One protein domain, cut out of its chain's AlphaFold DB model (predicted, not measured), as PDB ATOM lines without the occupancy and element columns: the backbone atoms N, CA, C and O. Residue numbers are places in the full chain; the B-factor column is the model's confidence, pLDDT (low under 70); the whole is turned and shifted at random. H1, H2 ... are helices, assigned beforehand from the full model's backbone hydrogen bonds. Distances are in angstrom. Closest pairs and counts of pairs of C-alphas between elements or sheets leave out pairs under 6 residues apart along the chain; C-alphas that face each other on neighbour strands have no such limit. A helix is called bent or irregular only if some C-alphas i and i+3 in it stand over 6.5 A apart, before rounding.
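AT A GLANCE: This is residues 30 to 85 of the 148 residues of an uncharacterized protein of Candidatus Atribacteria bacterium (UniProt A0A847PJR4). Two long helices make an open, flat V, with H1 as the shorter arm and H2 as the longer, joined at the corner by residues 50 to 53. The space between the arms is empty. The printed part has 56 residues with two named helices, H1 then H2, and no named strand; its class is all helix. It is extended, with a radius of gyration of the C-alphas of 18.7 A and spans of 52 by 36 by 7 A.

IN THESE COORDINATES: H1, residues 30 to 49, runs 28.2 A from C-alpha 30 at (104.323, 148.503, 171.188) to C-alpha 49 at (121.964, 140.735, 191.831). H2, residues 54 to 84, runs 43.4 A and ends with C-alpha 84 at (125.867, 190.481, 186.249).

HOW THE PARTS SIT: H1 and H2 are apart, with no C-alpha of the one within 8 A of the other. A tight link of 4 residues joins them. In H1 and H2 every O i to N i+4 pair is within hydrogen-bond range. Neither helix is bent.

THE WHOLE: The two C-alphas farthest apart, those of Tyr 49 and Ile 85, are 52.8 A apart. The printed part has no cut. The mean pLDDT of the printed part is 85.1, and residues 49 to 53 are under 70.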
ATOM      1  N   THR A  30     104.466 148.560 169.724       71.12
ATOM      2  CA  THR A  30     104.323 148.503 171.188       71.12
ATOM      3  C   THR A  30     105.186 147.402 171.801       71.12
ATOM      4  O   THR A  30     105.643 147.525 172.932       71.12
ATOM      5  N   ARG A  31     105.498 146.367 171.013       74.56
ATOM      6  CA  ARG A  31     106.450 145.307 171.347       74.56
ATOM      7  C   ARG A  31     107.875 145.820 171.553       74.56
ATOM      8  O   ARG A  31     108.498 145.425 172.523       74.56
ATOM      9  N   HIS A  32     108.390 146.715 170.710       76.44
ATOM     10  CA  HIS A  32     109.735 147.283 170.883       76.44
ATOM     11  C   HIS A  32     109.838 148.135 172.144       76.44
ATOM     12  O   HIS A  32     110.840 148.049 172.843       76.44
ATOM     13  N   VAL A  33     108.792 148.899 172.469       82.38
ATOM     14  CA  VAL A  33     108.737 149.657 173.728       82.38
ATOM     15  C   VAL A  33     108.717 148.696 174.916       82.38
ATOM     16  O   VAL A  33     109.468 148.882 175.866       82.38
ATOM     17  N   PHE A  34     107.930 147.622 174.832       87.19
ATOM     18  CA  PHE A  34     107.868 146.605 175.876       87.19
ATOM     19  C   PHE A  34     109.210 145.884 176.071       87.19
ATOM     20  O   PHE A  34     109.672 145.757 177.199       87.19
ATOM     21  N   TYR A  35     109.881 145.482 174.985       88.25
ATOM     22  CA  TYR A  35     111.214 144.882 175.050       88.25
ATOM     23  C   TYR A  35     112.272 145.864 175.555       88.25
ATOM     24  O   TYR A  35     113.144 145.450 176.304       88.25
ATOM     25  N   ALA A  36     112.194 147.149 175.200       84.69
ATOM     26  CA  ALA A  36     113.118 148.162 175.703       84.69
ATOM     27  C   ALA A  36     112.963 148.368 177.218       84.69
ATOM     28  O   ALA A  36     113.959 148.390 177.938       84.69
ATOM     29  N   VAL A  37     111.723 148.447 177.711       89.50
ATOM     30  CA  VAL A  37     111.431 148.543 179.150       89.50
ATOM     31  C   VAL A  37     111.849 147.264 179.878       89.50
ATOM     32  O   VAL A  37     112.453 147.337 180.944       89.50
ATOM     33  N   PHE A  38     111.593 146.094 179.289       91.62
ATOM     34  CA  PHE A  38     112.017 144.808 179.841       91.62
ATOM     35  C   PHE A  38     113.544 144.682 179.894       91.62
ATOM     36  O   PHE A  38     114.077 144.245 180.906       91.62
ATOM     37  N   LEU A  39     114.252 145.123 178.850       88.44
ATOM     38  CA  LEU A  39     115.713 145.143 178.800       88.44
ATOM     39  C   LEU A  39     116.284 146.066 179.882       88.44
ATOM     40  O   LEU A  39     117.168 145.650 180.621       88.44
ATOM     41  N   PHE A  40     115.746 147.281 180.029       90.50
ATOM     42  CA  PHE A  40     116.159 148.207 181.089       90.50
ATOM     43  C   PHE A  40     115.898 147.638 182.490       90.50
ATOM     44  O   PHE A  40     116.760 147.728 183.362       90.50
ATOM     45  N   SER A  41     114.738 147.010 182.695       86.44
ATOM     46  CA  SER A  41     114.367 146.365 183.959       86.44
ATOM     47  C   SER A  41     115.265 145.165 184.282       86.44
ATOM     48  O   SER A  41     115.712 145.012 185.415       86.44
ATOM     49  N   LEU A  42     115.607 144.349 183.280       86.50
ATOM     50  CA  LEU A  42     116.524 143.216 183.415       86.50
ATOM     51  C   LEU A  42     117.947 143.678 183.743       86.50
ATOM     52  O   LEU A  42     118.577 143.111 184.629       86.50
ATOM     53  N   VAL A  43     118.440 144.721 183.067       83.00
ATOM     54  CA  VAL A  43     119.748 145.330 183.352       83.00
ATOM     55  C   VAL A  43     119.781 145.874 184.781       83.00
ATOM     56  O   VAL A  43     120.736 145.611 185.506       83.00
ATOM     57  N   TYR A  44     118.715 146.550 185.217       84.00
ATOM     58  CA  TYR A  44     118.565 147.017 186.596       84.00
ATOM     59  C   TYR A  44     118.573 145.857 187.608       84.00
ATOM     60  O   TYR A  44     119.234 145.939 188.642       84.00
ATOM     61  N   TYR A  45     117.892 144.749 187.301       83.69
ATOM     62  CA  TYR A  45     117.844 143.572 188.171       83.69
ATOM     63  C   TYR A  45     119.190 142.839 188.246       83.69
ATOM     64  O   TYR A  45     119.599 142.425 189.329       83.69
ATOM     65  N   LEU A  46     119.907 142.728 187.119       75.31
ATOM     66  CA  LEU A  46     121.269 142.189 187.072       75.31
ATOM     67  C   LEU A  46     122.213 143.035 187.918       75.31
ATOM     68  O   LEU A  46     122.943 142.470 188.719       75.31
ATOM     69  N   PHE A  47     122.135 144.363 187.798       72.38
ATOM     70  CA  PHE A  47     122.950 145.299 188.575       72.38
ATOM     71  C   PHE A  47     122.732 145.156 190.087       72.38
ATOM     72  O   PHE A  47     123.659 145.350 190.863       72.38
ATOM     73  N   ARG A  48     121.513 144.786 190.505       72.00
ATOM     74  CA  ARG A  48     121.172 144.516 191.909       72.00
ATOM     75  C   ARG A  48     121.645 143.131 192.368       72.00
ATOM     76  O   ARG A  48     121.990 142.983 193.534       72.00
ATOM     77  N   TYR A  49     121.614 142.122 191.494       69.38
ATOM     78  CA  TYR A  49     121.964 140.735 191.831       69.38
ATOM     79  C   TYR A  49     123.469 140.455 191.783       69.38
ATOM     80  O   TYR A  49     123.971 139.660 192.573       69.38
ATOM     81  N   THR A  50     124.208 141.110 190.886       64.69
ATOM     82  CA  THR A  50     125.655 141.213 191.050       64.69
ATOM     83  C   THR A  50     125.874 142.057 192.292       64.69
ATOM     84  O   THR A  50     125.667 143.266 192.238       64.69
ATOM     85  N   GLU A  51     126.248 141.433 193.407       63.97
ATOM     86  CA  GLU A  51     126.748 142.101 194.611       63.97
ATOM     87  C   GLU A  51     128.088 142.783 194.293       63.97
ATOM     88  O   GLU A  51     129.140 142.462 194.836       63.97
ATOM     89  N   ILE A  52     128.071 143.709 193.334       60.38
ATOM     90  CA  ILE A  52     129.107 144.710 193.196       60.38
ATOM     91  C   ILE A  52     129.041 145.446 194.517       60.38
ATOM     92  O   ILE A  52     127.995 146.025 194.825       60.38
ATOM     93  N   ASP A  53     130.113 145.327 195.302       67.81
ATOM     94  CA  ASP A  53     130.221 145.903 196.635       67.81
ATOM     95  C   ASP A  53     129.487 147.238 196.654       67.81
ATOM     96  O   ASP A  53     129.808 148.137 195.871       67.81
ATOM     97  N   ALA A  54     128.466 147.363 197.507       72.12
ATOM     98  CA  ALA A  54     127.675 148.589 197.603       72.12
ATOM     99  C   ALA A  54     128.593 149.814 197.771       72.12
ATOM    100  O   ALA A  54     128.287 150.911 197.307       72.12
ATOM    101  N   PHE A  55     129.769 149.584 198.356       77.06
ATOM    102  CA  PHE A  55     130.899 150.491 198.402       77.06
ATOM    103  C   PHE A  55     131.401 150.949 197.020       77.06
ATOM    104  O   PHE A  55     131.478 152.150 196.779       77.06
ATOM    105  N   LEU A  56     131.696 150.042 196.087       80.88
ATOM    106  CA  LEU A  56     132.219 150.364 194.757       80.88
ATOM    107  C   LEU A  56     131.209 151.165 193.920       80.88
ATOM    108  O   LEU A  56     131.577 152.162 193.299       80.88
ATOM    109  N   ILE A  57     129.925 150.786 193.962       82.62
ATOM    110  CA  ILE A  57     128.849 151.546 193.300       82.62
ATOM    111  C   ILE A  57     128.742 152.943 193.915       82.62
ATOM    112  O   ILE A  57     128.704 153.933 193.186       82.62
ATOM    113  N   THR A  58     128.731 153.038 195.247       83.88
ATOM    114  CA  THR A  58     128.625 154.322 195.956       83.88
ATOM    115  C   THR A  58     129.801 155.235 195.631       83.88
ATOM    116  O   THR A  58     129.593 156.414 195.364       83.88
ATOM    117  N   VAL A  59     131.024 154.703 195.579       86.81
ATOM    118  CA  VAL A  59     132.228 155.468 195.222       86.81
ATOM    119  C   VAL A  59     132.145 155.989 193.787       86.81
ATOM    120  O   VAL A  59     132.426 157.163 193.558       86.81
ATOM    121  N   ILE A  60     131.719 155.166 192.825       88.06
ATOM    122  CA  ILE A  60     131.580 155.590 191.422       88.06
ATOM    123  C   ILE A  60     130.498 156.666 191.281       88.06
ATOM    124  O   ILE A  60     130.722 157.675 190.615       88.06
ATOM    125  N   VAL A  61     129.343 156.479 191.922       90.25
ATOM    126  CA  VAL A  61     128.243 157.453 191.883       90.25
ATOM    127  C   VAL A  61     128.636 158.756 192.580       90.25
ATOM    128  O   VAL A  61     128.349 159.823 192.050       90.25
ATOM    129  N   ALA A  62     129.337 158.694 193.714       90.94
ATOM    130  CA  ALA A  62     129.836 159.876 194.414       90.94
ATOM    131  C   ALA A  62     130.878 160.632 193.580       90.94
ATOM    132  O   ALA A  62     130.794 161.851 193.457       90.94
ATOM    133  N   LEU A  63     131.817 159.923 192.946       93.06
ATOM    134  CA  LEU A  63     132.800 160.526 192.046       93.06
ATOM    135  C   LEU A  63     132.111 161.201 190.850       93.06
ATOM    136  O   LEU A  63     132.409 162.351 190.539       93.06
ATOM    137  N   ALA A  64     131.166 160.513 190.204       93.38
ATOM    138  CA  ALA A  64     130.387 161.073 189.103       93.38
ATOM    139  C   ALA A  64     129.569 162.292 189.555       93.38
ATOM    140  O   ALA A  64     129.535 163.300 188.853       93.38
ATOM    141  N   GLY A  65     128.969 162.225 190.746       94.88
ATOM    142  CA  GLY A  65     128.255 163.330 191.375       94.88
ATOM    143  C   GLY A  65     129.145 164.553 191.560       94.88
ATOM    144  O   GLY A  65     128.788 165.623 191.083       94.88
ATOM    145  N   ILE A  66     130.336 164.385 192.140       95.81
ATOM    146  CA  ILE A  66     131.310 165.472 192.334       95.81
ATOM    147  C   ILE A  66     131.741 166.067 190.989       95.81
ATOM    148  O   ILE A  66     131.821 167.284 190.854       95.81
ATOM    149  N   VAL A  67     131.999 165.236 189.974       95.81
ATOM    150  CA  VAL A  67     132.373 165.723 188.637       95.81
ATOM    151  C   VAL A  67     131.248 166.558 188.025       95.81
ATOM    152  O   VAL A  67     131.504 167.646 187.511       95.81
ATOM    153  N   ILE A  68     130.004 166.078 188.102       95.12
ATOM    154  CA  ILE A  68     128.830 166.797 187.597       95.12
ATOM    155  C   ILE A  68     128.606 168.087 188.391       95.12
ATOM    156  O   ILE A  68     128.297 169.115 187.792       95.12
ATOM    157  N   GLU A  69     128.778 168.055 189.710       95.31
ATOM    158  CA  GLU A  69     128.608 169.204 190.593       95.31
ATOM    159  C   GLU A  69     129.640 170.284 190.287       95.31
ATOM    160  O   GLU A  69     129.256 171.404 189.969       95.31
ATOM    161  N   VAL A  70     130.930 169.942 190.248       95.31
ATOM    162  CA  VAL A  70     131.999 170.883 189.888       95.31
ATOM    163  C   VAL A  70     131.764 171.458 188.493       95.31
ATOM    164  O   VAL A  70     131.840 172.673 188.307       95.31
ATOM    165  N   PHE A  71     131.423 170.620 187.514       94.50
ATOM    166  CA  PHE A  71     131.118 171.080 186.162       94.50
ATOM    167  C   PHE A  71     129.934 172.058 186.142       94.50
ATOM    168  O   PHE A  71     130.020 173.131 185.545       94.50
ATOM    169  N   SER A  72     128.852 171.721 186.840       94.31
ATOM    170  CA  SER A  72     127.653 172.557 186.918       94.31
ATOM    171  C   SER A  72     127.939 173.871 187.642       94.31
ATOM    172  O   SER A  72     127.551 174.924 187.147       94.31
ATOM    173  N   SER A  73     128.682 173.845 188.750       94.31
ATOM    174  CA  SER A  73     129.084 175.040 189.498       94.31
ATOM    175  C   SER A  73     129.930 175.993 188.658       94.31
ATOM    176  O   SER A  73     129.726 177.206 188.728       94.31
ATOM    177  N   LEU A  74     130.840 175.474 187.826       94.75
ATOM    178  CA  LEU A  74     131.617 176.293 186.891       94.75
ATOM    179  C   LEU A  74     130.711 176.979 185.861       94.75
ATOM    180  O   LEU A  74     130.846 178.181 185.626       94.75
ATOM    181  N   PHE A  75     129.747 176.249 185.293       92.56
ATOM    182  CA  PHE A  75     128.752 176.823 184.384       92.56
ATOM    183  C   PHE A  75     127.872 177.864 185.074       92.56
ATOM    184  O   PHE A  75     127.647 178.933 184.516       92.56
ATOM    185  N   THR A  76     127.408 177.603 186.294       94.06
ATOM    186  CA  THR A  76     126.629 178.567 187.075       94.06
ATOM    187  C   THR A  76     127.439 179.827 187.354       94.06
ATOM    188  O   THR A  76     126.925 180.921 187.151       94.06
ATOM    189  N   CYS A  77     128.708 179.704 187.748       90.88
ATOM    190  CA  CYS A  77     129.587 180.851 187.968       90.88
ATOM    191  C   CYS A  77     129.740 181.692 186.691       90.88
ATOM    192  O   CYS A  77     129.587 182.913 186.726       90.88
ATOM    193  N   LEU A  78     129.937 181.035 185.547       90.19
ATOM    194  CA  LEU A  78     130.016 181.698 184.250       90.19
ATOM    195  C   LEU A  78     128.700 182.400 183.881       90.19
ATOM    196  O   LEU A  78     128.710 183.553 183.457       90.19
ATOM    197  N   LEU A  79     127.559 181.737 184.084       88.56
ATOM    198  CA  LEU A  79     126.236 182.301 183.818       88.56
ATOM    199  C   LEU A  79     125.908 183.477 184.740       88.56
ATOM    200  O   LEU A  79     125.301 184.442 184.285       88.56
ATOM    201  N   VAL A  80     126.309 183.425 186.010       90.50
ATOM    202  CA  VAL A  80     126.149 184.529 186.966       90.50
ATOM    203  C   VAL A  80     127.011 185.719 186.551       90.50
ATOM    204  O   VAL A  80     126.527 186.848 186.553       90.50
ATOM    205  N   LEU A  81     128.252 185.484 186.117       87.94
ATOM    206  CA  LEU A  81     129.119 186.542 185.599       87.94
ATOM    207  C   LEU A  81     128.521 187.195 184.342       87.94
ATOM    208  O   LEU A  81     128.476 188.417 184.240       87.94
ATOM    209  N   ILE A  82     127.991 186.391 183.421       85.69
ATOM    210  CA  ILE A  82     127.283 186.851 182.218       85.69
ATOM    211  C   ILE A  82     126.034 187.668 182.579       85.69
ATOM    212  O   ILE A  82     125.787 188.705 181.969       85.69
ATOM    213  N   GLN A  83     125.258 187.230 183.575       84.50
ATOM    214  CA  GLN A  83     124.041 187.914 184.028       84.50
ATOM    215  C   GLN A  83     124.318 189.185 184.835       84.50
ATOM    216  O   GLN A  83     123.482 190.086 184.841       84.50
ATOM    217  N   SER A  84     125.483 189.290 185.482       88.44
ATOM    218  CA  SER A  84     125.867 190.481 186.249       88.44
ATOM    219  C   SER A  84     125.903 191.753 185.393       88.44
ATOM    220  O   SER A  84     125.721 192.854 185.908       88.44
ATOM    221  N   ILE A  85     126.081 191.599 184.077       86.75
ATOM    222  CA  ILE A  85     126.055 192.695 183.116       86.75
ATOM    223  C   ILE A  85     124.836 192.497 182.199       86.75
ATOM    224  O   ILE A  85     124.867 191.655 181.299       86.75
TER     225      ILE A  85